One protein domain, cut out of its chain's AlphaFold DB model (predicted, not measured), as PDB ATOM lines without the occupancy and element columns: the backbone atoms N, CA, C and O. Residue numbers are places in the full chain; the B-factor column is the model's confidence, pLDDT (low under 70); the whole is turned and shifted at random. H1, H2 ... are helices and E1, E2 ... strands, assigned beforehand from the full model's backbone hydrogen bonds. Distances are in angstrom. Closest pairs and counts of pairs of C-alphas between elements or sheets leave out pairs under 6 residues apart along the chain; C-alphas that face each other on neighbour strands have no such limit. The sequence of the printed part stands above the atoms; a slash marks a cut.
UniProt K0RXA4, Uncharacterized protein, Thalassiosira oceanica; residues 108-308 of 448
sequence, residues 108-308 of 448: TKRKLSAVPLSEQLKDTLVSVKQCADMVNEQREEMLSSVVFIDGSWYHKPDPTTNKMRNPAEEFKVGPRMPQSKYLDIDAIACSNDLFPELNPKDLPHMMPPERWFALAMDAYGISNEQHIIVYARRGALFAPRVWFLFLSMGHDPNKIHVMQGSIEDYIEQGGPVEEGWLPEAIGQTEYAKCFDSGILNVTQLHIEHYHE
ATOM      1  N   THR A 108      38.094 -11.941 -49.628       45.31
ATOM      2  CA  THR A 108      38.173 -11.134 -48.402       45.31
ATOM      3  C   THR A 108      36.857 -10.392 -48.130       45.31
ATOM      4  O   THR A 108      36.367 -10.459 -47.006       45.31
ATOM      5  N   LYS A 109      36.204  -9.807 -49.152       45.88
ATOM      6  CA  LYS A 109      34.837  -9.246 -49.038       45.88
ATOM      7  C   LYS A 109      33.807 -10.299 -48.599       45.88
ATOM      8  O   LYS A 109      32.960 -10.015 -47.764       45.88
ATOM      9  N   ARG A 110      33.912 -11.535 -49.104       45.41
ATOM     10  CA  ARG A 110      33.080 -12.683 -48.690       45.41
ATOM     11  C   ARG A 110      33.381 -13.211 -47.283       45.41
ATOM     12  O   ARG A 110      32.571 -13.946 -46.737       45.41
ATOM     13  N   LYS A 111      34.543 -12.896 -46.704       46.38
ATOM     14  CA  LYS A 111      34.878 -13.291 -45.327       46.38
ATOM     15  C   LYS A 111      34.405 -12.271 -44.297       46.38
ATOM     16  O   LYS A 111      33.937 -12.689 -43.247       46.38
ATOM     17  N   LEU A 112      34.450 -10.971 -44.608       47.06
ATOM     18  CA  LEU A 112      33.782  -9.958 -43.779       47.06
ATOM     19  C   LEU A 112      32.250 -10.058 -43.870       47.06
ATOM     20  O   LEU A 112      31.559  -9.713 -42.921       47.06
ATOM     21  N   SER A 113      31.706 -10.624 -44.957       50.97
ATOM     22  CA  SER A 113      30.262 -10.797 -45.147       50.97
ATOM     23  C   SER A 113      29.552 -11.801 -44.246       50.97
ATOM     24  O   SER A 113      28.346 -11.943 -44.417       50.97
ATOM     25  N   ALA A 114      30.264 -12.506 -43.367       59.12
ATOM     26  CA  ALA A 114      29.716 -13.573 -42.530       59.12
ATOM     27  C   ALA A 114      29.649 -13.220 -41.033       59.12
ATOM     28  O   ALA A 114      29.145 -14.023 -40.255       59.12
ATOM     29  N   VAL A 115      30.170 -12.057 -40.629       67.25
ATOM     30  CA  VAL A 115      30.156 -11.607 -39.231       67.25
ATOM     31  C   VAL A 115      28.813 -10.916 -38.958       67.25
ATOM     32  O   VAL A 115      28.498  -9.963 -39.676       67.25
ATOM     33  N   PRO A 116      28.003 -11.363 -37.982       75.69
ATOM     34  CA  PRO A 116      26.746 -10.703 -37.618       75.69
ATOM     35  C   PRO A 116      26.948  -9.226 -37.255       75.69
ATOM     36  O   PRO A 116      27.986  -8.866 -36.704       75.69
ATOM     37  N   LEU A 117      25.950  -8.371 -37.509       77.75
ATOM     38  CA  LEU A 117      26.016  -6.938 -37.172       77.75
ATOM     39  C   LEU A 117      26.358  -6.703 -35.692       77.75
ATOM     40  O   LEU A 117      27.196  -5.864 -35.386       77.75
ATOM     41  N   SER A 118      25.799  -7.511 -34.791       76.38
ATOM     42  CA  SER A 118      26.092  -7.457 -33.354       76.38
ATOM     43  C   SER A 118      27.563  -7.720 -33.008       76.38
ATOM     44  O   SER A 118      28.065  -7.190 -32.024       76.38
ATOM     45  N   GLU A 119      28.284  -8.505 -33.812       78.81
ATOM     46  CA  GLU A 119      29.727  -8.710 -33.640       78.81
ATOM     47  C   GLU A 119      30.552  -7.579 -34.276       78.81
ATOM     48  O   GLU A 119      31.654  -7.283 -33.806       78.81
ATOM     49  N   GLN A 120      30.028  -6.934 -35.327       77.94
ATOM     50  CA  GLN A 120      30.654  -5.769 -35.966       77.94
ATOM     51  C   GLN A 120      30.505  -4.491 -35.122       77.94
ATOM     52  O   GLN A 120      31.418  -3.663 -35.107       77.94
ATOM     53  N   LEU A 121      29.384  -4.357 -34.408       84.25
ATOM     54  CA  LEU A 121      29.003  -3.228 -33.556       84.25
ATOM     55  C   LEU A 121      28.805  -3.680 -32.104       84.25
ATOM     56  O   LEU A 121      27.709  -3.628 -31.558       84.25
ATOM     57  N   LYS A 122      29.888  -4.132 -31.474       85.94
ATOM     58  CA  LYS A 122      29.890  -4.527 -30.055       85.94
ATOM     59  C   LYS A 122      30.428  -3.446 -29.115       85.94
ATOM     60  O   LYS A 122      30.178  -3.482 -27.915       85.94
ATOM     61  N   ASP A 123      31.212  -2.518 -29.657       93.38
ATOM     62  CA  ASP A 123      31.944  -1.523 -28.883       93.38
ATOM     63  C   ASP A 123      31.169  -0.200 -28.858       93.38
ATOM     64  O   ASP A 123      30.560   0.203 -29.849       93.38
ATOM     65  N   THR A 124      31.221   0.522 -27.736       96.31
ATOM     66  CA  THR A 124      30.626   1.867 -27.627       96.31
ATOM     67  C   THR A 124      31.252   2.850 -28.621       96.31
ATOM     68  O   THR A 124      30.581   3.755 -29.110       96.31
ATOM     69  N   LEU A 125      32.539   2.679 -28.927       97.00
ATOM     70  CA  LEU A 125      33.260   3.489 -29.899       97.00
ATOM     71  C   LEU A 125      33.414   2.731 -31.213       97.00
ATOM     72  O   LEU A 125      33.927   1.614 -31.229       97.00
ATOM     73  N   VAL A 126      33.047   3.374 -32.317       96.19
ATOM     74  CA  VAL A 126      33.182   2.814 -33.667       96.19
ATOM     75  C   VAL A 126      34.140   3.688 -34.462       96.19
ATOM     76  O   VAL A 126      34.023   4.911 -34.477       96.19
ATOM     77  N   SER A 127      35.127   3.085 -35.117       95.56
ATOM     78  CA  SER A 127      36.073   3.849 -35.931       95.56
ATOM     79  C   SER A 127      35.405   4.417 -37.179       95.56
ATOM     80  O   SER A 127      34.538   3.795 -37.793       95.56
ATOM     81  N   VAL A 128      35.898   5.568 -37.628       95.62
ATOM     82  CA  VAL A 128      35.520   6.164 -38.912       95.62
ATOM     83  C   VAL A 128      35.619   5.162 -40.071       95.62
ATOM     84  O   VAL A 128      34.738   5.101 -40.925       95.62
ATOM     85  N   LYS A 129      36.678   4.342 -40.087       92.75
ATOM     86  CA  LYS A 129      36.878   3.328 -41.123       92.75
ATOM     87  C   LYS A 129      35.793   2.248 -41.085       92.75
ATOM     88  O   LYS A 129      35.313   1.863 -42.142       92.75
ATOM     89  N   GLN A 130      35.396   1.778 -39.898       92.00
ATOM     90  CA  GLN A 130      34.275   0.839 -39.771       92.00
ATOM     91  C   GLN A 130      32.994   1.454 -40.338       92.00
ATOM     92  O   GLN A 130      32.315   0.798 -41.121       92.00
ATOM     93  N   CYS A 131      32.701   2.719 -40.021       93.00
ATOM     94  CA  CYS A 131      31.565   3.435 -40.604       93.00
ATOM     95  C   CYS A 131      31.643   3.500 -42.135       93.00
ATOM     96  O   CYS A 131      30.680   3.148 -42.814       93.00
ATOM     97  N   ALA A 132      32.793   3.887 -42.692       91.62
ATOM     98  CA  ALA A 132      32.994   3.964 -44.139       91.62
ATOM     99  C   ALA A 132      32.851   2.599 -44.823       91.62
ATOM    100  O   ALA A 132      32.224   2.507 -45.878       91.62
ATOM    101  N   ASP A 133      33.397   1.537 -44.227       88.56
ATOM    102  CA  ASP A 133      33.274   0.173 -44.740       88.56
ATOM    103  C   ASP A 133      31.804  -0.289 -44.719       88.56
ATOM    104  O   ASP A 133      31.322  -0.806 -45.728       88.56
ATOM    105  N   MET A 134      31.063  -0.032 -43.630       86.25
ATOM    106  CA  MET A 134      29.638  -0.384 -43.507       86.25
ATOM    107  C   MET A 134      28.791   0.248 -44.616       86.25
ATOM    108  O   MET A 134      28.005  -0.444 -45.265       86.25
ATOM    109  N   VAL A 135      28.982   1.544 -44.876       87.38
ATOM    110  CA  VAL A 135      28.199   2.256 -45.896       87.38
ATOM    111  C   VAL A 135      28.636   1.862 -47.315       87.38
ATOM    112  O   VAL A 135      27.791   1.646 -48.182       87.38
ATOM    113  N   ASN A 136      29.939   1.696 -47.566       85.62
ATOM    114  CA  ASN A 136      30.464   1.289 -48.879       85.62
ATOM    115  C   ASN A 136      30.062  -0.133 -49.291       85.62
ATOM    116  O   ASN A 136      30.020  -0.449 -50.484       85.62
ATOM    117  N   GLU A 137      29.813  -1.019 -48.330       80.94
ATOM    118  CA  GLU A 137      29.332  -2.367 -48.625       80.94
ATOM    119  C   GLU A 137      27.852  -2.408 -49.038       80.94
ATOM    120  O   GLU A 137      27.440  -3.434 -49.583       80.94
ATOM    121  N   GLN A 138      27.095  -1.311 -48.856       65.06
ATOM    122  CA  GLN A 138      25.714  -1.103 -49.332       65.06
ATOM    123  C   GLN A 138      24.793  -2.318 -49.143       65.06
ATOM    124  O   GLN A 138      24.040  -2.706 -50.035       65.06
ATOM    125  N   ARG A 139      24.857  -2.962 -47.978       65.62
ATOM    126  CA  ARG A 139      23.926  -4.047 -47.665       65.62
ATOM    127  C   ARG A 139      22.622  -3.417 -47.219       65.62
ATOM    128  O   ARG A 139      22.579  -2.857 -46.131       65.62
ATOM    129  N   GLU A 140      21.584  -3.524 -48.041       62.25
ATOM    130  CA  GLU A 140      20.240  -3.012 -47.726       62.25
ATOM    131  C   GLU A 140      19.777  -3.434 -46.320       62.25
ATOM    132  O   GLU A 140      19.254  -2.619 -45.568       62.25
ATOM    133  N   GLU A 141      20.082  -4.671 -45.915       62.53
ATOM    134  CA  GLU A 141      19.787  -5.198 -44.577       62.53
ATOM    135  C   GLU A 141      20.497  -4.402 -43.458       62.53
ATOM    136  O   GLU A 141      19.856  -3.975 -42.501       62.53
ATOM    137  N   MET A 142      21.790  -4.086 -43.618       68.56
ATOM    138  CA  MET A 142      22.556  -3.268 -42.661       68.56
ATOM    139  C   MET A 142      22.080  -1.815 -42.627       68.56
ATOM    140  O   MET A 142      22.011  -1.226 -41.555       68.56
ATOM    141  N   LEU A 143      21.739  -1.243 -43.784       65.81
ATOM    142  CA  LEU A 143      21.234   0.131 -43.882       65.81
ATOM    143  C   LEU A 143      19.844   0.279 -43.245       65.81
ATOM    144  O   LEU A 143      19.503   1.356 -42.776       65.81
ATOM    145  N   SER A 144      19.058  -0.801 -43.180       74.56
ATOM    146  CA  SER A 144      17.773  -0.801 -42.470       74.56
ATOM    147  C   SER A 144      17.923  -0.930 -40.947       74.56
ATOM    148  O   SER A 144      17.106  -0.405 -40.190       74.56
ATOM    149  N   SER A 145      18.983  -1.608 -40.487       86.56
ATOM    150  CA  SER A 145      19.257  -1.850 -39.065       86.56
ATOM    151  C   SER A 145      20.167  -0.811 -38.408       86.56
ATOM    152  O   SER A 145      20.273  -0.829 -37.187       86.56
ATOM    153  N   VAL A 146      20.835   0.062 -39.169       92.06
ATOM    154  CA  VAL A 146      21.751   1.087 -38.645       92.06
ATOM    155  C   VAL A 146      21.248   2.483 -38.998       92.06
ATOM    156  O   VAL A 146      21.033   2.790 -40.167       92.06
ATOM    157  N   VAL A 147      21.139   3.358 -38.001       92.31
ATOM    158  CA  VAL A 147      20.807   4.776 -38.168       92.31
ATOM    159  C   VAL A 147      22.010   5.629 -37.789       92.31
ATOM    160  O   VAL A 147      22.508   5.574 -36.664       92.31
ATOM    161  N   PHE A 148      22.464   6.461 -38.723       94.62
ATOM    162  CA  PHE A 148      23.465   7.486 -38.441       94.62
ATOM    163  C   PHE A 148      22.786   8.765 -37.957       94.62
ATOM    164  O   PHE A 148      21.884   9.275 -38.625       94.62
ATOM    165  N   ILE A 149      23.241   9.303 -36.829       95.31
ATOM    166  CA  ILE A 149      22.731  10.558 -36.269       95.31
ATOM    167  C   ILE A 149      23.839  11.606 -36.277       95.31
ATOM    168  O   ILE A 149      24.851  11.444 -35.597       95.31
ATOM    169  N   ASP A 150      23.629  12.690 -37.018       95.06
ATOM    170  CA  ASP A 150      24.425  13.906 -36.916       95.06
ATOM    171  C   ASP A 150      23.994  14.682 -35.665       95.06
ATOM    172  O   ASP A 150      22.927  15.296 -35.631       95.06
ATOM    173  N   GLY A 151      24.825  14.621 -34.628       94.31
ATOM    174  CA  GLY A 151      24.676  15.359 -33.374       94.31
ATOM    175  C   GLY A 151      25.530  16.627 -33.326       94.31
ATOM    176  O   GLY A 151      26.051  16.978 -32.261       94.31
ATOM    177  N   SER A 152      25.787  17.266 -34.473       93.56
ATOM    178  CA  SER A 152      26.587  18.492 -34.533       93.56
ATOM    179  C   SER A 152      25.919  19.634 -33.776       93.56
ATOM    180  O   SER A 152      24.791  20.007 -34.059       93.56
ATOM    181  N   TRP A 153      26.665  20.246 -32.858       91.25
ATOM    182  CA  TRP A 153      26.254  21.456 -32.154       91.25
ATOM    183  C   TRP A 153      27.500  22.218 -31.676       91.25
ATOM    184  O   TRP A 153      28.497  21.605 -31.255       91.25
ATOM    185  N   TYR A 154      27.461  23.555 -31.725       89.38
ATOM    186  CA  TYR A 154      28.610  24.429 -31.447       89.38
ATOM    187  C   TYR A 154      28.329  25.444 -30.320       89.38
ATOM    188  O   TYR A 154      27.490  26.322 -30.467       89.38
ATOM    189  N   HIS A 155      29.100  25.396 -29.218       84.56
ATOM    190  CA  HIS A 155      29.054  26.421 -28.141       84.56
ATOM    191  C   HIS A 155      30.002  27.594 -28.412       84.56
ATOM    192  O   HIS A 155      30.040  28.567 -27.655       84.56
ATOM    193  N   LYS A 156      30.871  27.462 -29.413       86.06
ATOM    194  CA  LYS A 156      31.954  28.402 -29.685       86.06
ATOM    195  C   LYS A 156      31.969  28.736 -31.164       86.06
ATOM    196  O   LYS A 156      31.680  27.855 -31.975       86.06
ATOM    197  N   PRO A 157      32.341  29.980 -31.512       88.31
ATOM    198  CA  PRO A 157      32.610  30.304 -32.894       88.31
ATOM    199  C   PRO A 157      33.739  29.420 -33.415       88.31
ATOM    200  O   PRO A 157      34.632  29.003 -32.669       88.31
ATOM    201  N   ASP A 158      33.696  29.164 -34.712       88.12
ATOM    202  CA  ASP A 158      34.775  28.497 -35.409       88.12
ATOM    203  C   ASP A 158      36.082  29.293 -35.219       88.12
ATOM    204  O   ASP A 158      36.098  30.508 -35.443       88.12
ATOM    205  N   PRO A 159      37.179  28.653 -34.785       86.06
ATOM    206  CA  PRO A 159      38.405  29.361 -34.427       86.06
ATOM    207  C   PRO A 159      39.103  30.001 -35.633       86.06
ATOM    208  O   PRO A 159      39.918  30.904 -35.452       86.06
ATOM    209  N   THR A 160      38.805  29.552 -36.855       88.19
ATOM    210  CA  THR A 160      39.415  30.061 -38.087       88.19
ATOM    211  C   THR A 160      38.655  31.267 -38.633       88.19
ATOM    212  O   THR A 160      39.264  32.236 -39.081       88.19
ATOM    213  N   THR A 161      37.326  31.233 -38.589       91.62
ATOM    214  CA  THR A 161      36.457  32.273 -39.161       91.62
ATOM    215  C   THR A 161      35.908  33.248 -38.121       91.62
ATOM    216  O   THR A 161      35.397  34.306 -38.490       91.62
ATOM    217  N   ASN A 162      35.999  32.904 -36.833       91.19
ATOM    218  CA  ASN A 162      35.394  33.611 -35.702       91.19
ATOM    219  C   ASN A 162      33.875  33.833 -35.857       91.19
ATOM    220  O   ASN A 162      33.314  34.791 -35.325       91.19
ATOM    221  N   LYS A 163      33.200  32.956 -36.610       92.50
ATOM    222  CA  LYS A 163      31.749  32.977 -36.821       92.50
ATOM    223  C   LYS A 163      31.103  31.782 -36.144       92.50
ATOM    224  O   LYS A 163      31.688  30.703 -36.086       92.50
ATOM    225  N   MET A 164      29.883  31.976 -35.650       91.88
ATOM    226  CA  MET A 164      29.078  30.850 -35.198       91.88
ATOM    227  C   MET A 164      28.665  30.016 -36.408       91.88
ATOM    228  O   MET A 164      28.221  30.559 -37.422       91.88
ATOM    229  N   ARG A 165      28.848  28.706 -36.293       92.06
ATOM    230  CA  ARG A 165      28.425  27.735 -37.296       92.06
ATOM    231  C   ARG A 165      26.975  27.344 -37.043       92.06
ATOM    232  O   ARG A 165      26.539  27.324 -35.895       92.06
ATOM    233  N   ASN A 166      26.241  27.045 -38.109       90.31
ATOM    234  CA  ASN A 166      24.856  26.600 -38.018       90.31
ATOM    235  C   ASN A 166      24.793  25.113 -38.408       90.31
ATOM    236  O   ASN A 166      24.884  24.805 -39.597       90.31
ATOM    237  N   PRO A 167      24.672  24.193 -37.437       89.94
ATOM    238  CA  PRO A 167      24.718  22.760 -37.707       89.94
ATOM    239  C   PRO A 167      23.534  22.279 -38.554       89.94
ATOM    240  O   PRO A 167      23.724  21.435 -39.426       89.94
ATOM    241  N   ALA A 168      22.349  22.862 -38.365       85.38
ATOM    242  CA  ALA A 168      21.160  22.564 -39.155       85.38
ATOM    243  C   ALA A 168      21.361  22.898 -40.639       85.38
ATOM    244  O   ALA A 168      21.112  22.063 -41.506       85.38
ATOM    245  N   GLU A 169      21.869  24.097 -40.934       86.31
ATOM    246  CA  GLU A 169      22.156  24.518 -42.312       86.31
ATOM    247  C   GLU A 169      23.309  23.716 -42.925       86.31
ATOM    248  O   GLU A 169      23.236  23.307 -44.083       86.31
ATOM    249  N   GLU A 170      24.354  23.422 -42.148       90.88
ATOM    250  CA  GLU A 170      25.447  22.559 -42.604       90.88
ATOM    251  C   GLU A 170      24.948  21.149 -42.927       90.88
ATOM    252  O   GLU A 170      25.303  20.595 -43.967       90.88
ATOM    253  N   PHE A 171      24.087  20.569 -42.087       89.50
ATOM    254  CA  PHE A 171      23.447  19.294 -42.383       89.50
ATOM    255  C   PHE A 171      22.554  19.387 -43.617       89.50
ATOM    256  O   PHE A 171      22.632  18.501 -44.461       89.50
ATOM    257  N   LYS A 172      21.757  20.453 -43.763       83.62
ATOM    258  CA  LYS A 172      20.841  20.683 -44.894       83.62
ATOM    259  C   LYS A 172      21.568  20.750 -46.234       83.62
ATOM    260  O   LYS A 172      21.117  20.146 -47.202       83.62
ATOM    261  N   VAL A 173      22.699  21.449 -46.282       86.38
ATOM    262  CA  VAL A 173      23.530  21.582 -47.491       86.38
ATOM    263  C   VAL A 173      24.404  20.343 -47.718       86.38
ATOM    264  O   VAL A 173      24.670  19.974 -48.863       86.38
ATOM    265  N   GLY A 174      24.808  19.669 -46.642       89.06
ATOM    266  CA  GLY A 174      25.783  18.587 -46.679       89.06
ATOM    267  C   GLY A 174      27.233  19.103 -46.677       89.06
ATOM    268  O   GLY A 174      27.476  20.307 -46.571       89.06
ATOM    269  N   PRO A 175      28.225  18.200 -46.747       93.50
ATOM    270  CA  PRO A 175      28.079  16.746 -46.869       93.50
ATOM    271  C   PRO A 175      27.517  16.118 -45.590       93.50
ATOM    272  O   PRO A 175      27.799  16.615 -44.502       93.50
ATOM    273  N   ARG A 176      26.732  15.046 -45.700       92.75
ATOM    274  CA  ARG A 176      26.193  14.253 -44.573       92.75
ATOM    275  C   ARG A 176      26.325  12.758 -44.859       92.75
ATOM    276  O   ARG A 176      26.445  12.367 -46.019       92.75
ATOM    277  N   MET A 177      26.329  11.914 -43.827       92.12
ATOM    278  CA  MET A 177      26.362  10.465 -44.053       92.12
ATOM    279  C   MET A 177      25.057  10.006 -44.735       92.12
ATOM    280  O   MET A 177      24.009  10.602 -44.463       92.12
ATOM    281  N   PRO A 178      25.080   8.980 -45.605       87.69
ATOM    282  CA  PRO A 178      23.891   8.551 -46.329       87.69
ATOM    283  C   PRO A 178      22.740   8.187 -45.397       87.69
ATOM    284  O   PRO A 178      22.954   7.505 -44.394       87.69
ATOM    285  N   GLN A 179      21.541   8.675 -45.719       83.56
ATOM    286  CA  GLN A 179      20.301   8.473 -44.957       83.56
ATOM    287  C   GLN A 179      20.357   8.898 -43.476       83.56
ATOM    288  O   GLN A 179      19.454   8.567 -42.703       83.56
ATOM    289  N   SER A 180      21.393   9.641 -43.073       90.00
ATOM    290  CA  SER A 180      21.531  10.117 -41.700       90.00
ATOM    291  C   SER A 180      20.384  11.040 -41.297       90.00
ATOM    292  O   SER A 180      19.706  11.658 -42.126       90.00
ATOM    293  N   LYS A 181      20.164  11.133 -39.989       88.94
ATOM    294  CA  LYS A 181      19.234  12.072 -39.364       88.94
ATOM    295  C   LYS A 181      20.036  13.133 -38.629       88.94
ATOM    296  O   LYS A 181      21.065  12.816 -38.046       88.94
ATOM    297  N   TYR A 182      19.570  14.372 -38.628       89.25
ATOM    298  CA  TYR A 182      20.118  15.407 -37.762       89.25
ATOM    299  C   TYR A 182      19.267  15.507 -36.507       89.25
ATOM    300  O   TYR A 182      18.048  15.673 -36.598       89.25
ATOM    301  N   LEU A 183      19.914  15.408 -35.352       88.38
ATOM    302  CA  LEU A 183      19.267  15.532 -34.056       88.38
ATOM    303  C   LEU A 183      19.757  16.810 -33.389       88.38
ATOM    304  O   LEU A 183      20.908  16.904 -32.960       88.38
ATOM    305  N   ASP A 184      18.852  17.780 -33.289       85.50
ATOM    306  CA  ASP A 184      19.102  19.000 -32.542       85.50
ATOM    307  C   ASP A 184      18.820  18.763 -31.059       85.50
ATOM    308  O   ASP A 184      17.680  18.553 -30.638       85.50
ATOM    309  N   ILE A 185      19.880  18.789 -30.262       86.88
ATOM    310  CA  ILE A 185      19.789  18.611 -28.815       86.88
ATOM    311  C   ILE A 185      18.999  19.731 -28.133       86.88
ATOM    312  O   ILE A 185      18.401  19.472 -27.092       86.88
ATOM    313  N   ASP A 186      18.948  20.937 -28.707       85.62
ATOM    314  CA  ASP A 186      18.133  22.028 -28.162       85.62
ATOM    315  C   ASP A 186      16.648  21.823 -28.456       85.62
ATOM    316  O   ASP A 186      15.813  22.145 -27.616       85.62
ATOM    317  N   ALA A 187      16.316  21.249 -29.616       81.00
ATOM    318  CA  ALA A 187      14.928  20.971 -29.977       81.00
ATOM    319  C   ALA A 187      14.321  19.871 -29.095       81.00
ATOM    320  O   ALA A 187      13.161  19.960 -28.704       81.00
ATOM    321  N   ILE A 188      15.110  18.846 -28.756       84.75
ATOM    322  CA  ILE A 188      14.647  17.738 -27.910       84.75
ATOM    323  C   ILE A 188      14.675  18.099 -26.421       84.75
ATOM    324  O   ILE A 188      13.917  17.509 -25.661       84.75
ATOM    325  N   ALA A 189      15.509  19.044 -25.983       89.56
ATOM    326  CA  ALA A 189      15.647  19.380 -24.568       89.56
ATOM    327  C   ALA A 189      14.319  19.776 -23.897       89.56
ATOM    328  O   ALA A 189      13.408  20.338 -24.509       89.56
ATOM    329  N   CYS A 190      14.238  19.536 -22.588       91.25
ATOM    330  CA  CYS A 190      13.149  20.028 -21.756       91.25
ATOM    331  C   CYS A 190      13.273  21.552 -21.579       91.25
ATOM    332  O   CYS A 190      13.867  22.013 -20.607       91.25
ATOM    333  N   SER A 191      12.757  22.347 -22.517       89.31
ATOM    334  CA  SER A 191      12.780  23.817 -22.443       89.31
ATOM    335  C   SER A 191      11.651  24.380 -21.576       89.31
ATOM    336  O   SER A 191      10.643  23.707 -21.341       89.31
ATOM    337  N   ASN A 192      11.789  25.628 -21.111       90.25
ATOM    338  CA  ASN A 192      10.717  26.290 -20.363       90.25
ATOM    339  C   ASN A 192       9.457  26.505 -21.212       90.25
ATOM    340  O   ASN A 192       8.350  26.310 -20.719       90.25
ATOM    341  N   ASP A 193       9.632  26.861 -22.487       85.75
ATOM    342  CA  ASP A 193       8.526  27.114 -23.416       85.75
ATOM    343  C   ASP A 193       7.629  25.881 -23.610       85.75
ATOM    344  O   ASP A 193       6.413  26.015 -23.751       85.75
ATOM    345  N   LEU A 194       8.225  24.685 -23.619       81.94
ATOM    346  CA  LEU A 194       7.508  23.424 -23.814       81.94
ATOM    347  C   LEU A 194       7.055  22.804 -22.484       81.94
ATOM    348  O   LEU A 194       5.968  22.234 -22.405       81.94
ATOM    349  N   PHE A 195       7.875  22.916 -21.436       88.50
ATOM    350  CA  PHE A 195       7.668  22.252 -20.148       88.50
ATOM    351  C   PHE A 195       7.945  23.205 -18.970       88.50
ATOM    352  O   PHE A 195       8.899  23.005 -18.210       88.50
ATOM    353  N   PRO A 196       7.102  24.234 -18.763       90.25
ATOM    354  CA  PRO A 196       7.360  25.279 -17.771       90.25
ATOM    355  C   PRO A 196       7.400  24.756 -16.330       90.25
ATOM    356  O   PRO A 196       8.076  25.334 -15.484       90.25
ATOM    357  N   GLU A 197       6.701  23.653 -16.049       91.38
ATOM    358  CA  GLU A 197       6.697  23.009 -14.731       91.38
ATOM    359  C   GLU A 197       7.964  22.180 -14.472       91.38
ATOM    360  O   GLU A 197       8.419  22.102 -13.333       91.38
ATOM    361  N   LEU A 198       8.551  21.589 -15.518       90.62
ATOM    362  CA  LEU A 198       9.732  20.725 -15.407       90.62
ATOM    363  C   LEU A 198      11.041  21.514 -15.517       90.62
ATOM    364  O   LEU A 198      12.033  21.151 -14.889       90.62
ATOM    365  N   ASN A 199      11.045  22.613 -16.275       93.81
ATOM    366  CA  ASN A 199      12.187  23.514 -16.395       93.81
ATOM    367  C   ASN A 199      11.779  24.987 -16.189       93.81
ATOM    368  O   ASN A 199      11.844  25.796 -17.117       93.81
ATOM    369  N   PRO A 200      11.372  25.384 -14.970       93.06
ATOM    370  CA  PRO A 200      10.906  26.744 -14.678       93.06
ATOM    371  C   PRO A 200      11.996  27.820 -14.794       93.06
ATOM    372  O   PRO A 200      11.688  29.009 -14.832       93.06
ATOM    373  N   LYS A 201      13.273  27.418 -14.812       92.06
ATOM    374  CA  LYS A 201      14.439  28.314 -14.861       92.06
ATOM    375  C   LYS A 201      15.055  28.440 -16.254       92.06
ATOM    376  O   LYS A 201      16.092  29.084 -16.382       92.06
ATOM    377  N   ASP A 202      14.434  27.822 -17.257       93.19
ATOM    378  CA  ASP A 202      14.922  27.787 -18.638       93.19
ATOM    379  C   ASP A 202      16.393  27.350 -18.734       93.19
ATOM    380  O   ASP A 202      17.237  27.945 -19.406       93.19
ATOM    381  N   LEU A 203      16.726  26.307 -17.972       93.81
ATOM    382  CA  LEU A 203      18.055  25.726 -17.979       93.81
ATOM    383  C   LEU A 203      18.316  25.068 -19.341       93.81
ATOM    384  O   LEU A 203      17.455  24.351 -19.855       93.81
ATOM    385  N   PRO A 204      19.498  25.280 -19.933       90.81
ATOM    386  CA  PRO A 204      19.812  24.736 -21.244       90.81
ATOM    387  C   PRO A 204      20.011  23.218 -21.198       90.81
ATOM    388  O   PRO A 204      20.553  22.681 -20.234       90.81
ATOM    389  N   HIS A 205      19.650  22.555 -22.298       90.06
ATOM    390  CA  HIS A 205      19.953  21.150 -22.595       90.06
ATOM    391  C   HIS A 205      19.428  20.113 -21.595       90.06
ATOM    392  O   HIS A 205      19.908  18.982 -21.620       90.06
ATOM    393  N   MET A 206      18.457  20.459 -20.747       95.12
ATOM    394  CA  MET A 206      17.863  19.531 -19.781       95.12
ATOM    395  C   MET A 206      17.290  18.286 -20.473       95.12
ATOM    396  O   MET A 206      16.690  18.390 -21.548       95.12
ATOM    397  N   MET A 207      17.457  17.115 -19.860       95.38
ATOM    398  CA  MET A 207      16.910  15.849 -20.348       95.38
ATOM    399  C   MET A 207      15.396  15.956 -20.598       95.38
ATOM    400  O   MET A 207      14.681  16.511 -19.761       95.38
ATOM    401  N   PRO A 208      14.890  15.442 -21.732       93.38
ATOM    402  CA  PRO A 208      13.465  15.463 -22.040       93.38
ATOM    403  C   PRO A 208      12.641  14.512 -21.162       93.38
ATOM    404  O   PRO A 208      13.160  13.493 -20.702       93.38
ATOM    405  N   PRO A 209      11.323  14.750 -21.044       93.19
ATOM    406  CA  PRO A 209      10.378  13.728 -20.605       93.19
ATOM    407  C   PRO A 209      10.408  12.482 -21.507       93.19
ATOM    408  O   PRO A 209      10.569  12.590 -22.725       93.19
ATOM    409  N   GLU A 210      10.165  11.298 -20.938       94.25
ATOM    410  CA  GLU A 210      10.193  10.014 -21.665       94.25
ATOM    411  C   GLU A 210       9.267   9.982 -22.881       94.25
ATOM    412  O   GLU A 210       9.686   9.643 -23.989       94.25
ATOM    413  N   ARG A 211       8.026  10.443 -22.703       90.31
ATOM    414  CA  ARG A 211       7.028  10.506 -23.769       90.31
ATOM    415  C   ARG A 211       7.463  11.454 -24.881       90.31
ATOM    416  O   ARG A 211       7.197  11.187 -26.048       90.31
ATOM    417  N   TRP A 212       8.130  12.548 -24.521       87.75
ATOM    418  CA  TRP A 212       8.596  13.528 -25.490       87.75
ATOM    419  C   TRP A 212       9.689  12.966 -26.384       87.75
ATOM    420  O   TRP A 212       9.611  13.057 -27.608       87.75
ATOM    421  N   PHE A 213      10.671  12.317 -25.764       91.38
ATOM    422  CA  PHE A 213      11.736  11.640 -26.481       91.38
ATOM    423  C   PHE A 213      11.189  10.536 -27.395       91.38
ATOM    424  O   PHE A 213      11.581  10.465 -28.556       91.38
ATOM    425  N   ALA A 214      10.246   9.727 -26.907       91.06
ATOM    426  CA  ALA A 214       9.625   8.661 -27.686       91.06
ATOM    427  C   ALA A 214       8.905   9.177 -28.947       91.06
ATOM    428  O   ALA A 214       9.166   8.684 -30.042       91.06
ATOM    429  N   LEU A 215       8.069  10.216 -28.818       84.56
ATOM    430  CA  LEU A 215       7.399  10.845 -29.968       84.56
ATOM    431  C   LEU A 215       8.402  11.429 -30.969       84.56
ATOM    432  O   LEU A 215       8.215  11.316 -32.180       84.56
ATOM    433  N   ALA A 216       9.486  12.035 -30.473       84.25
ATOM    434  CA  ALA A 216      10.541  12.530 -31.344       84.25
ATOM    435  C   ALA A 216      11.165  11.379 -32.152       84.25
ATOM    436  O   ALA A 216      11.310  11.505 -33.367       84.25
ATOM    437  N   MET A 217      11.492  10.252 -31.510       89.31
ATOM    438  CA  MET A 217      12.090   9.092 -32.183       89.31
ATOM    439  C   MET A 217      11.175   8.493 -33.252       89.31
ATOM    440  O   MET A 217      11.655   8.217 -34.356       89.31
ATOM    441  N   ASP A 218       9.873   8.387 -32.979       84.81
ATOM    442  CA  ASP A 218       8.880   7.943 -33.965       84.81
ATOM    443  C   ASP A 218       8.915   8.819 -35.222       84.81
ATOM    444  O   ASP A 218       9.003   8.315 -36.344       84.81
ATOM    445  N   ALA A 219       8.943  10.141 -35.050       78.44
ATOM    446  CA  ALA A 219       8.991  11.068 -36.174       78.44
ATOM    447  C   ALA A 219      10.334  11.056 -36.923       78.44
ATOM    448  O   ALA A 219      10.364  11.294 -38.134       78.44
ATOM    449  N   TYR A 220      11.449  10.763 -36.242       80.69
ATOM    450  CA  TYR A 220      12.734  10.494 -36.902       80.69
ATOM    451  C   TYR A 220      12.722   9.165 -37.681       80.69
ATOM    452  O   TYR A 220      13.575   8.972 -38.559       80.69
ATOM    453  N   GLY A 221      11.756   8.283 -37.403       82.56
ATOM    454  CA  GLY A 221      11.682   6.921 -37.928       82.56
ATOM    455  C   GLY A 221      12.710   5.995 -37.280       82.56
ATOM    456  O   GLY A 221      13.274   5.147 -37.970       82.56
ATOM    457  N   ILE A 222      13.007   6.215 -35.996       89.56
ATOM    458  CA  ILE A 222      13.962   5.432 -35.209       89.56
ATOM    459  C   ILE A 222      13.190   4.438 -34.346       89.56
ATOM    460  O   ILE A 222      12.260   4.827 -33.646       89.56
ATOM    461  N   SER A 223      13.602   3.170 -34.350       93.62
ATOM    462  CA  SER A 223      13.036   2.129 -33.481       93.62
ATOM    463  C   SER A 223      14.039   1.649 -32.424       93.62
ATOM    464  O   SER A 223      15.248   1.869 -32.538       93.62
ATOM    465  N   ASN A 224      13.556   0.965 -31.381       96.31
ATOM    466  CA  ASN A 224      14.406   0.393 -30.326       96.31
ATOM    467  C   ASN A 224      15.303  -0.758 -30.821       96.31
ATOM    468  O   ASN A 224      16.238  -1.172 -30.132       96.31
ATOM    469  N   GLU A 225      15.022  -1.315 -31.998       94.19
ATOM    470  CA  GLU A 225      15.747  -2.450 -32.563       94.19
ATOM    471  C   GLU A 225      17.010  -2.037 -33.319       94.19
ATOM    472  O   GLU A 225      17.906  -2.876 -33.469       94.19
ATOM    473  N   GLN A 226      17.076  -0.788 -33.782       93.62
ATOM    474  CA  GLN A 226      18.146  -0.283 -34.636       93.62
ATOM    475  C   GLN A 226      19.426   0.006 -33.851       93.62
ATOM    476  O   GLN A 226      19.387   0.417 -32.699       93.62
ATOM    477  N   HIS A 227      20.570  -0.174 -34.505       95.75
ATOM    478  CA  HIS A 227      21.850   0.338 -34.041       95.75
ATOM    479  C   HIS A 227      21.979   1.813 -34.415       95.75
ATOM    480  O   HIS A 227      21.879   2.185 -35.580       95.75
ATOM    481  N   ILE A 228      22.266   2.656 -33.441       96.88
ATOM    482  CA  ILE A 228      22.445   4.088 -33.603       96.88
ATOM    483  C   ILE A 228      23.933   4.410 -33.545       96.88
ATOM    484  O   ILE A 228      24.618   4.085 -32.576       96.88
ATOM    485  N   ILE A 229      24.438   5.090 -34.571       97.44
ATOM    486  CA  ILE A 229      25.812   5.594 -34.611       97.44
ATOM    487  C   ILE A 229      25.763   7.115 -34.647       97.44
ATOM    488  O   ILE A 229      25.416   7.726 -35.660       97.44
ATOM    489  N   VAL A 230      26.139   7.733 -33.531       98.12
ATOM    490  CA  VAL A 230      26.228   9.186 -33.418       98.12
ATOM    491  C   VAL A 230      27.552   9.659 -34.005       98.12
ATOM    492  O   VAL A 230      28.626   9.211 -33.594       98.12
ATOM    493  N   TYR A 231      27.483  10.607 -34.930       97.25
ATOM    494  CA  TYR A 231      28.630  11.336 -35.451       97.25
ATOM    495  C   TYR A 231      28.400  12.844 -35.340       97.25
ATOM    496  O   TYR A 231      27.319  13.305 -34.985       97.25
ATOM    497  N   ALA A 232      29.435  13.629 -35.619       95.94
ATOM    498  CA  ALA A 232      29.303  15.072 -35.742       95.94
ATOM    499  C   ALA A 232      30.389  15.644 -36.662       95.94
ATOM    500  O   ALA A 232      31.309  14.949 -37.102       95.94
ATOM    501  N   ARG A 233      30.289  16.938 -36.939       94.44
ATOM    502  CA  ARG A 233      31.281  17.721 -37.677       94.44
ATOM    503  C   ARG A 233      32.429  18.164 -36.789       94.44
ATOM    504  O   ARG A 233      32.286  18.329 -35.574       94.44
ATOM    505  N   ARG A 234      33.584  18.415 -37.399       91.25
ATOM    506  CA  ARG A 234      34.763  18.915 -36.688       91.25
ATOM    507  C   ARG A 234      34.417  20.198 -35.938       91.25
ATOM    508  O   ARG A 234      33.744  21.069 -36.473       91.25
ATOM    509  N   GLY A 235      34.881  20.324 -34.697       88.88
ATOM    510  CA  GLY A 235      34.565  21.462 -33.827       88.88
ATOM    511  C   GLY A 235      33.272  21.306 -33.019       88.88
ATOM    512  O   GLY A 235      33.079  22.057 -32.061       88.88
ATOM    513  N   ALA A 236      32.426  20.317 -33.328       90.44
ATOM    514  CA  ALA A 236      31.313  19.947 -32.465       90.44
ATOM    515  C   ALA A 236      31.810  19.233 -31.196       90.44
ATOM    516  O   ALA A 236      32.843  18.560 -31.193       90.44
ATOM    517  N   LEU A 237      31.050  19.379 -30.109       85.25
ATOM    518  CA  LEU A 237      31.325  18.742 -28.812       85.25
ATOM    519  C   LEU A 237      30.260  17.694 -28.432       85.25
ATOM    520  O   LEU A 237      30.448  16.942 -27.488       85.25
ATOM    521  N   PHE A 238      29.133  17.635 -29.134       85.69
ATOM    522  CA  PHE A 238      27.883  17.133 -28.557       85.69
ATOM    523  C   PHE A 238      27.582  15.662 -28.850       85.69
ATOM    524  O   PHE A 238      26.646  15.121 -28.269       85.69
ATOM    525  N   ALA A 239      28.400  14.973 -29.654       93.25
ATOM    526  CA  ALA A 239      28.169  13.559 -29.959       93.25
ATOM    527  C   ALA A 239      28.048  12.676 -28.691       93.25
ATOM    528  O   ALA A 239      27.086  11.911 -28.605       93.25
ATOM    529  N   PRO A 240      28.891  12.822 -27.643       96.00
ATOM    530  CA  PRO A 240      28.678  12.087 -26.394       96.00
ATOM    531  C   PRO A 240      27.391  12.463 -25.648       96.00
ATOM    532  O   PRO A 240      26.851  11.619 -24.943       96.00
ATOM    533  N   ARG A 241      26.873  13.694 -25.794       96.19
ATOM    534  CA  ARG A 241      25.582  14.088 -25.202       96.19
ATOM    535  C   ARG A 241      24.423  13.379 -25.889       96.19
ATOM    536  O   ARG A 241      23.558  12.866 -25.195       96.19
ATOM    537  N   VAL A 242      24.427  13.298 -27.219       96.75
ATOM    538  CA  VAL A 242      23.403  12.542 -27.962       96.75
ATOM    539  C   VAL A 242      23.481  11.053 -27.613       96.75
ATOM    540  O   VAL A 242      22.461  10.439 -27.328       96.75
ATOM    541  N   TRP A 243      24.685  10.480 -27.538       98.00
ATOM    542  CA  TRP A 243      24.873   9.099 -27.075       98.00
ATOM    543  C   TRP A 243      24.301   8.868 -25.669       98.00
ATOM    544  O   TRP A 243      23.545   7.919 -25.455       98.00
ATOM    545  N   PHE A 244      24.618   9.755 -24.724       98.00
ATOM    546  CA  PHE A 244      24.113   9.662 -23.358       98.00
ATOM    547  C   PHE A 244      22.591   9.848 -23.290       98.00
ATOM    548  O   PHE A 244      21.937   9.150 -22.521       98.00
ATOM    549  N   LEU A 245      22.019  10.735 -24.109       97.25
ATOM    550  CA  LEU A 245      20.572  10.920 -24.240       97.25
ATOM    551  C   LEU A 245      19.891   9.589 -24.599       97.25
ATOM    552  O   LEU A 245      19.044   9.128 -23.849       97.25
ATOM    553  N   PHE A 246      20.313   8.897 -25.659       98.00
ATOM    554  CA  PHE A 246      19.731   7.588 -26.002       98.00
ATOM    555  C   PHE A 246      19.892   6.548 -24.883       98.00
ATOM    556  O   PHE A 246      18.932   5.852 -24.544       98.00
ATOM    557  N   LEU A 247      21.084   6.459 -24.286       97.25
ATOM    558  CA  LEU A 247      21.381   5.510 -23.209       97.25
ATOM    559  C   LEU A 247      20.497   5.738 -21.966       97.25
ATOM    560  O   LEU A 247      19.896   4.803 -21.428       97.25
ATOM    561  N   SER A 248      20.415   6.987 -21.510       97.38
ATOM    562  CA  SER A 248      19.654   7.374 -20.314       97.38
ATOM    563  C   SER A 248      18.151   7.188 -20.511       97.38
ATOM    564  O   SER A 248      17.488   6.728 -19.581       97.38
ATOM    565  N   MET A 249      17.646   7.419 -21.728       97.94
ATOM    566  CA  MET A 249      16.249   7.186 -22.117       97.94
ATOM    567  C   MET A 249      15.922   5.713 -22.422       97.94
ATOM    568  O   MET A 249      14.792   5.403 -22.791       97.94
ATOM    569  N   GLY A 250      16.876   4.787 -22.246       97.38
ATOM    570  CA  GLY A 250      16.635   3.336 -22.287       97.38
ATOM    571  C   GLY A 250      16.862   2.642 -23.623       97.38
ATOM    572  O   GLY A 250      16.448   1.494 -23.771       97.38
ATOM    573  N   HIS A 251      17.533   3.283 -24.581       97.94
ATOM    574  CA  HIS A 251      18.029   2.562 -25.752       97.94
ATOM    575  C   HIS A 251      19.064   1.505 -25.325       97.94
ATOM    576  O   HIS A 251      19.851   1.742 -24.406       97.94
ATOM    577  N   ASP A 252      19.077   0.343 -25.987       96.56
ATOM    578  CA  ASP A 252      19.980  -0.761 -25.635       96.56
ATOM    579  C   ASP A 252      21.447  -0.286 -25.687       96.56
ATOM    580  O   ASP A 252      21.899   0.178 -26.740       96.56
ATOM    581  N   PRO A 253      22.226  -0.402 -24.590       95.00
ATOM    582  CA  PRO A 253      23.624   0.031 -24.551       95.00
ATOM    583  C   PRO A 253      24.522  -0.671 -25.581       95.00
ATOM    584  O   PRO A 253      25.585  -0.143 -25.903       95.00
ATOM    585  N   ASN A 254      24.120  -1.837 -26.102       95.00
ATOM    586  CA  ASN A 254      24.839  -2.557 -27.160       95.00
ATOM    587  C   ASN A 254      24.470  -2.080 -28.573       95.00
ATOM    588  O   ASN A 254      25.056  -2.549 -29.547       95.00
ATOM    589  N   LYS A 255      23.494  -1.175 -28.691       96.50
ATOM    590  CA  LYS A 255      22.992  -0.633 -29.957       96.50
ATOM    591  C   LYS A 255      23.183   0.873 -30.090       96.50
ATOM    592  O   LYS A 255      22.718   1.448 -31.058       96.50
ATOM    593  N   ILE A 256      23.875   1.533 -29.165       97.19
ATOM    594  CA  ILE A 256      24.153   2.973 -29.232       97.19
ATOM    595  C   ILE A 256      25.661   3.227 -29.190       97.19
ATOM    596  O   ILE A 256      26.361   2.871 -28.238       97.19
ATOM    597  N   HIS A 257      26.169   3.864 -30.240       97.94
ATOM    598  CA  HIS A 257      27.596   3.985 -30.514       97.94
ATOM    599  C   HIS A 257      27.992   5.429 -30.847       97.94
ATOM    600  O   HIS A 257      27.175   6.228 -31.305       97.94
ATOM    601  N   VAL A 258      29.272   5.752 -30.666       98.06
ATOM    602  CA  VAL A 258      29.869   7.042 -31.041       98.06
ATOM    603  C   VAL A 258      30.977   6.821 -32.062       98.06
ATOM    604  O   VAL A 258      31.905   6.041 -31.825       98.06
ATOM    605  N   MET A 259      30.918   7.538 -33.183       97.50
ATOM    606  CA  MET A 259      31.978   7.516 -34.185       97.50
ATOM    607  C   MET A 259      33.229   8.249 -33.676       97.50
ATOM    608  O   MET A 259      33.166   9.400 -33.250       97.50
ATOM    609  N   GLN A 260      34.383   7.582 -33.738       95.75
ATOM    610  CA  GLN A 260      35.691   8.118 -33.347       95.75
ATOM    611  C   GLN A 260      36.300   8.978 -34.450       95.75
ATOM    612  O   GLN A 260      37.229   8.559 -35.144       95.75
ATOM    613  N   GLY A 261      35.746  10.171 -34.614       94.94
ATOM    614  CA  GLY A 261      36.163  11.144 -35.612       94.94
ATOM    615  C   GLY A 261      34.981  11.931 -36.148       94.94
ATOM    616  O   GLY A 261      33.821  11.645 -35.844       94.94
ATOM    617  N   SER A 262      35.288  12.954 -36.931       95.50
ATOM    618  CA  SER A 262      34.276  13.790 -37.552       95.50
ATOM    619  C   SER A 262      33.829  13.251 -38.912       95.50
ATOM    620  O   SER A 262      34.449  12.347 -39.477       95.50
ATOM    621  N   ILE A 263      32.761  13.820 -39.476       96.06
ATOM    622  CA  ILE A 263      32.382  13.514 -40.863       96.06
ATOM    623  C   ILE A 263      33.496  13.872 -41.860       96.06
ATOM    624  O   ILE A 263      33.672  13.185 -42.860       96.06
ATOM    625  N   GLU A 264      34.286  14.909 -41.580       95.62
ATOM    626  CA  GLU A 264      35.456  15.257 -42.386       95.62
ATOM    627  C   GLU A 264      36.493  14.120 -42.371       95.62
ATOM    628  O   GLU A 264      36.948  13.708 -43.435       95.62
ATOM    629  N   ASP A 265      36.774  13.530 -41.202       95.88
ATOM    630  CA  ASP A 265      37.663  12.363 -41.089       95.88
ATOM    631  C   ASP A 265      37.092  11.150 -41.862       95.88
ATOM    632  O   ASP A 265      37.830  10.371 -42.471       95.88
ATOM    633  N   TYR A 266      35.764  10.990 -41.875       96.38
ATOM    634  CA  TYR A 266      35.054   9.958 -42.643       96.38
ATOM    635  C   TYR A 266      35.176  10.122 -44.153       96.38
ATOM    636  O   TYR A 266      35.456   9.146 -44.858       96.38
ATOM    637  N   ILE A 267      35.050  11.349 -44.648       96.38
ATOM    638  CA  ILE A 267      35.262  11.668 -46.060       96.38
ATOM    639  C   ILE A 267      36.723  11.403 -46.444       96.38
ATOM    640  O   ILE A 267      36.983  10.788 -47.480       96.38
ATOM    641  N   GLU A 268      37.679  11.792 -45.595       95.81
ATOM    642  CA  GLU A 268      39.112  11.536 -45.811       95.81
ATOM    643  C   GLU A 268      39.437  10.034 -45.926       95.81
ATOM    644  O   GLU A 268      40.345   9.648 -46.665       95.81
ATOM    645  N   GLN A 269      38.666   9.168 -45.259       94.31
ATOM    646  CA  GLN A 269      38.780   7.703 -45.349       94.31
ATOM    647  C   GLN A 269      38.014   7.089 -46.539       94.31
ATOM    648  O   GLN A 269      37.964   5.865 -46.677       94.31
ATOM    649  N   GLY A 270      37.435   7.908 -47.423       93.44
ATOM    650  CA  GLY A 270      36.689   7.448 -48.598       93.44
ATOM    651  C   GLY A 270      35.264   6.983 -48.286       93.44
ATOM    652  O   GLY A 270      34.709   6.158 -49.017       93.44
ATOM    653  N   GLY A 271      34.681   7.470 -47.191       93.50
ATOM    654  CA  GLY A 271      33.277   7.258 -46.878       93.50
ATOM    655  C   GLY A 271      32.359   8.016 -47.852       93.50
ATOM    656  O   GLY A 271      32.589   9.201 -48.102       93.50
ATOM    657  N   PRO A 272      31.322   7.376 -48.425       92.56
ATOM    658  CA  PRO A 272      30.361   8.053 -49.292       92.56
ATOM    659  C   PRO A 272      29.489   9.019 -48.484       92.56
ATOM    660  O   PRO A 272      29.137   8.717 -47.344       92.56
ATOM    661  N   VAL A 273      29.115  10.149 -49.082       93.31
ATOM    662  CA  VAL A 273      28.281  11.194 -48.469       93.31
ATOM    663  C   VAL A 273      27.163  11.629 -49.408       93.31
ATOM    664  O   VAL A 273      27.256  11.467 -50.624       93.31
ATOM    665  N   GLU A 274      26.118  12.201 -48.830       90.31
ATOM    666  CA  GLU A 274      25.075  12.930 -49.544       90.31
ATOM    667  C   GLU A 274      25.350  14.436 -49.476       90.31
ATOM    668  O   GLU A 274      25.729  14.967 -48.429       90.31
ATOM    669  N   GLU A 275      25.121  15.126 -50.589       86.25
ATOM    670  CA  GLU A 275      25.247  16.577 -50.731       86.25
ATOM    671  C   GLU A 275      23.992  17.148 -51.400       86.25
ATOM    672  O   GLU A 275      23.264  16.436 -52.094       86.25
ATOM    673  N   GLY A 276      23.753  18.446 -51.216       71.00
ATOM    674  CA  GLY A 276      22.576  19.127 -51.751       71.00
ATOM    675  C   GLY A 276      21.367  19.023 -50.825       71.00
ATOM    676  O   GLY A 276      21.452  18.506 -49.712       71.00
ATOM    677  N   TRP A 277      20.231  19.558 -51.269       63.16
ATOM    678  CA  TRP A 277      18.987  19.525 -50.497       63.16
ATOM    679  C   TRP A 277      18.515  18.075 -50.302       63.16
ATOM    680  O   TRP A 277      18.791  17.224 -51.151       63.16
ATOM    681  N   LEU A 278      17.857  17.769 -49.176       60.06
ATOM    682  CA  LEU A 278      17.333  16.419 -48.928       60.06
ATOM    683  C   LEU A 278      16.450  16.000 -50.123       60.06
ATOM    684  O   LEU A 278      15.657  16.821 -50.585       60.06
ATOM    685  N   PRO A 279      16.592  14.774 -50.670       49.59
ATOM    686  CA  PRO A 279      15.796  14.349 -51.818       49.59
ATOM    687  C   PRO A 279      14.300  14.561 -51.557       49.59
ATOM    688  O   PRO A 279      13.817  14.200 -50.484       49.59
ATOM    689  N   GLU A 280      13.543  15.045 -52.548       42.19
ATOM    690  CA  GLU A 280      12.070  15.167 -52.474       42.19
ATOM    691  C   GLU A 280      11.381  13.846 -52.075       42.19
ATOM    692  O   GLU A 280      10.286  13.858 -51.523       42.19
ATOM    693  N   ALA A 281      12.044  12.699 -52.277       41.00
ATOM    694  CA  ALA A 281      11.600  11.385 -51.813       41.00
ATOM    695  C   ALA A 281      11.587  11.230 -50.273       41.00
ATOM    696  O   ALA A 281      10.758  10.495 -49.746       41.00
ATOM    697  N   ILE A 282      12.453  11.942 -49.538       46.56
ATOM    698  CA  ILE A 282      12.344  12.094 -48.074       46.56
ATOM    699  C   ILE A 282      11.224  13.096 -47.743       46.56
ATOM    700  O   ILE A 282      10.583  12.963 -46.701       46.56
ATOM    701  N   GLY A 283      10.917  14.014 -48.670       41.75
ATOM    702  CA  GLY A 283       9.883  15.062 -48.631       41.75
ATOM    703  C   GLY A 283       8.428  14.614 -48.427       41.75
ATOM    704  O   GLY A 283       7.535  15.458 -48.383       41.75
ATOM    705  N   GLN A 284       8.163  13.315 -48.248       43.28
ATOM    706  CA  GLN A 284       6.860  12.811 -47.786       43.28
ATOM    707  C   GLN A 284       6.850  12.283 -46.342       43.28
ATOM    708  O   GLN A 284       5.770  12.066 -45.794       43.28
ATOM    709  N   THR A 285       8.009  12.125 -45.700       55.41
ATOM    710  CA  THR A 285       8.100  11.741 -44.279       55.41
ATOM    711  C   THR A 285       7.822  12.939 -43.369       55.41
ATOM    712  O   THR A 285       8.112  14.081 -43.735       55.41
ATOM    713  N   GLU A 286       7.278  12.703 -42.171       56.84
ATOM    714  CA  GLU A 286       7.100  13.763 -41.165       56.84
ATOM    715  C   GLU A 286       8.428  14.458 -40.848       56.84
ATOM    716  O   GLU A 286       8.479  15.684 -40.789       56.84
ATOM    717  N   TYR A 287       9.523  13.694 -40.794       56.31
ATOM    718  CA  TYR A 287      10.880  14.207 -40.636       56.31
ATOM    719  C   TYR A 287      11.253  15.303 -41.651       56.31
ATOM    720  O   TYR A 287      11.711  16.368 -41.244       56.31
ATOM    721  N   ALA A 288      11.040  15.098 -42.958       53.28
ATOM    722  CA  ALA A 288      11.387  16.119 -43.957       53.28
ATOM    723  C   ALA A 288      10.499  17.364 -43.870       53.28
ATOM    724  O   ALA A 288      10.997  18.481 -44.004       53.28
ATOM    725  N   LYS A 289       9.201  17.188 -43.581       54.25
ATOM    726  CA  LYS A 289       8.274  18.311 -43.368       54.25
ATOM    727  C   LYS A 289       8.689  19.166 -42.169       54.25
ATOM    728  O   LYS A 289       8.616  20.389 -42.245       54.25
ATOM    729  N   CYS A 290       9.168  18.534 -41.093       51.09
ATOM    730  CA  CYS A 290       9.759  19.232 -39.953       51.09
ATOM    731  C   CYS A 290      11.028  19.974 -40.393       51.09
ATOM    732  O   CYS A 290      11.127  21.186 -40.230       51.09
ATOM    733  N   PHE A 291      11.957  19.261 -41.035       49.41
ATOM    734  CA  PHE A 291      13.277  19.756 -41.430       49.41
ATOM    735  C   PHE A 291      13.234  21.006 -42.340       49.41
ATOM    736  O   PHE A 291      14.060  21.915 -42.207       49.41
ATOM    737  N   ASP A 292      12.256  21.107 -43.242       48.44
ATOM    738  CA  ASP A 292      12.165  22.212 -44.205       48.44
ATOM    739  C   ASP A 292      11.607  23.526 -43.654       48.44
ATOM    740  O   ASP A 292      11.888  24.586 -44.220       48.44
ATOM    741  N   SER A 293      10.903  23.492 -42.524       48.31
ATOM    742  CA  SER A 293      10.246  24.667 -41.933       48.31
ATOM    743  C   SER A 293      11.204  25.680 -41.278       48.31
ATOM    744  O   SER A 293      10.763  26.702 -40.753       48.31
ATOM    745  N   GLY A 294      12.520  25.425 -41.306       41.41
ATOM    746  CA  GLY A 294      13.522  26.243 -40.604       41.41
ATOM    747  C   GLY A 294      13.461  26.085 -39.083       41.41
ATOM    748  O   GLY A 294      14.168  26.773 -38.351       41.41
ATOM    749  N   ILE A 295      12.630  25.153 -38.625       43.59
ATOM    750  CA  ILE A 295      12.514  24.694 -37.259       43.59
ATOM    751  C   ILE A 295      12.679  23.187 -37.357       43.59
ATOM    752  O   ILE A 295      11.844  22.518 -37.950       43.59
ATOM    753  N   LEU A 296      13.731  22.614 -36.776       47.06
ATOM    754  CA  LEU A 296      13.901  21.152 -36.687       47.06
ATOM    755  C   LEU A 296      13.009  20.571 -35.593       47.06
ATOM    756  O   LEU A 296      13.386  19.717 -34.800       47.06
ATOM    757  N   ASN A 297      11.798  21.110 -35.574       50.44
ATOM    758  CA  ASN A 297      10.805  21.050 -34.540       50.44
ATOM    759  C   ASN A 297       9.761  20.060 -35.036       50.44
ATOM    760  O   ASN A 297       8.605  20.401 -35.275       50.44
ATOM    761  N   VAL A 298      10.170  18.791 -35.095       46.47
ATOM    762  CA  VAL A 298       9.230  17.708 -34.765       46.47
ATOM    763  C   VAL A 298       8.450  18.079 -33.491       46.47
ATOM    764  O   VAL A 298       7.257  17.831 -33.351       46.47
ATOM    765  N   THR A 299       9.146  18.799 -32.619       49.31
ATOM    766  CA  THR A 299       8.777  19.336 -31.329       49.31
ATOM    767  C   THR A 299       7.783  20.536 -31.342       49.31
ATOM    768  O   THR A 299       7.288  20.915 -30.287       49.31
ATOM    769  N   GLN A 300       7.367  21.093 -32.497       45.41
ATOM    770  CA  GLN A 300       6.185  21.995 -32.581       45.41
ATOM    771  C   GLN A 300       4.986  21.316 -33.233       45.41
ATOM    772  O   GLN A 300       3.851  21.694 -32.969       45.41
ATOM    773  N   LEU A 301       5.240  20.285 -34.042       46.06
ATOM    774  CA  LEU A 301       4.205  19.450 -34.647       46.06
ATOM    775  C   LEU A 301       3.636  18.414 -33.660       46.06
ATOM    776  O   LEU A 301       2.592  17.829 -33.924       46.06
ATOM    777  N   HIS A 302       4.273  18.220 -32.499       50.53
ATOM    778  CA  HIS A 302       3.846  17.242 -31.498       50.53
ATOM    779  C   HIS A 302       3.518  17.801 -30.112       50.53
ATOM    780  O   HIS A 302       3.198  16.995 -29.253       50.53
ATOM    781  N   ILE A 303       3.525  19.116 -29.836       52.91
ATOM    782  CA  ILE A 303       2.919  19.574 -28.562       52.91
ATOM    783  C   ILE A 303       1.433  19.201 -28.518       52.91
ATOM    784  O   ILE A 303       0.937  18.768 -27.481       52.91
ATOM    785  N   GLU A 304       0.753  19.318 -29.663       53.81
ATOM    786  CA  GLU A 304      -0.633  18.877 -29.825       53.81
ATOM    787  C   GLU A 304      -0.719  17.376 -29.492       53.81
ATOM    788  O   GLU A 304      -1.373  16.994 -28.521       53.81
ATOM    789  N   HIS A 305       0.114  16.550 -30.135       57.12
ATOM    790  CA  HIS A 305       0.194  15.106 -29.893       57.12
ATOM    791  C   HIS A 305       0.709  14.683 -28.498       57.12
ATOM    792  O   HIS A 305       0.397  13.586 -28.023       57.12
ATOM    793  N   TYR A 306       1.495  15.519 -27.813       63.34
ATOM    794  CA  TYR A 306       2.055  15.219 -26.492       63.34
ATOM    795  C   TYR A 306       0.931  15.042 -25.475       63.34
ATOM    796  O   TYR A 306       0.990  14.129 -24.650       63.34
ATOM    797  N   HIS A 307      -0.118  15.859 -25.591       65.00
ATOM    798  CA  HIS A 307      -1.325  15.766 -24.774       65.00
ATOM    799  C   HIS A 307      -2.433  14.908 -25.401       65.00
ATOM    800  O   HIS A 307      -3.408  14.584 -24.720       65.00
ATOM    801  N   GLU A 308      -2.304  14.514 -26.668       66.62
ATOM    802  CA  GLU A 308      -3.223  13.568 -27.303       66.62
ATOM    803  C   GLU A 308      -2.997  12.126 -26.829       66.62
ATOM    804  O   GLU A 308      -1.957  11.758 -26.286       66.62
TER     805      GLU A 308
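What this domain is: This is residues 108 to 308 of the 448 residues of an uncharacterized protein of Thalassiosira oceanica (UniProt K0RXA4). A small, strongly twisted parallel sheet, in the order E1 E4 E3 E2, stands near the middle, with H8 packed along one face and H3 beside the strands on the opposite face. On the side away from E1, four short helices, H6, H10, H11 and H12, gather round H7, while H1 lies far out at the other end. The printed part has 201 residues, with twelve named helices and four named strands in the order H1 H2 E1 H3 H4 E2 H5 H6 H7 E3 H8 E4 H9 H10 H11 H12; under half, 96, are in named elements, and the class is mixed. It is compact, with a radius of gyration of the C-alphas of 17.1 A and spans of 57 by 41 by 32 A.

How they stand to each other: Begin at the sheet, where E1, residues 125 to 127, E4, residues 256 to 260, E3, residues 227 to 231, and E2, residues 146 to 150, are parallel neighbours in that order. Look for N 126 and O 258 of E1 and E4, 2.9 A, N 257 and O 228 of E4 and E3, 2.8 A, and N 149 and O 229 of E2 and E3, 2.9 A, within hydrogen-bond range. H8, residues 239 to 248, runs along the strands at a height over the sheet of 8.6 A; its closest C-alpha to E3 is Ala 239, 5.9 A from that of Val 230. H3, residues 128 to 136, is on the opposite face at 6.7 A. It touches H9, residues 263 to 268, about perpendicular at 79 degrees, closest at the C-alphas of Val 128 and Tyr 266, 5.3 A; H9 only grazes the sheet. H4, residues 140 to 145, only grazes it too, and is close but not clearly touching H2, residues 117 to 120, at the C-alphas of Leu 117 and Met 142, 7.5 A. H1, residues 108 to 112, and H5, residues 167 to 173, touch no helix. The hub is H7, residues 210 to 220: it touches H10, residues 286 to 292, closest at the C-alphas of Tyr 220 and Tyr 287, 5.6 A, and only just touches H6, residues 185 to 188, H11, residues 298 to 301, and H12, residues 303 to 307, with 3 pairs of C-alphas within 8 A each. E3, H8, E4 and E2, H5 H6 H7, E3 are strand-helix-strand units, parallel neighbour strands with helices between; E1, H3 H4, E2 is a split one, with E4 E3 between its strands. Every O i to N i+4 pair is within hydrogen-bond range in H1, H3, H4, H5, H7, H8, H9 and H10; H12 has 0 of 1, but 2 of 2 O i to N i+3 pairs, and H2, H6 and H11 are too short for an i+4 pair.

Where its parts are: Find C-alpha 108, where H1 begins, at (38.173, -11.134, -48.402). H7 runs 15.5 A from C-alpha 210 at (10.193, 10.014, -21.665); H8 measures 14.3 A, H3 12.2 A, E4 13.3 A, E2 13.2 A and E3 13.0 A. H12 ends at C-alpha 307, (-1.325, 15.766, -24.774).

The domain as a whole: The two C-alphas farthest apart, those of Thr 108 and Pro 200, are 57.6 A apart, and the printed part has no cut. The links E2 to H5, H5 to H6, H6 to H7 and H9 to H10 are long. Mean pLDDT of the printed part is 82.2; look for values under 70 at residues 108 to 115, 138 to 143 and 277 to 308.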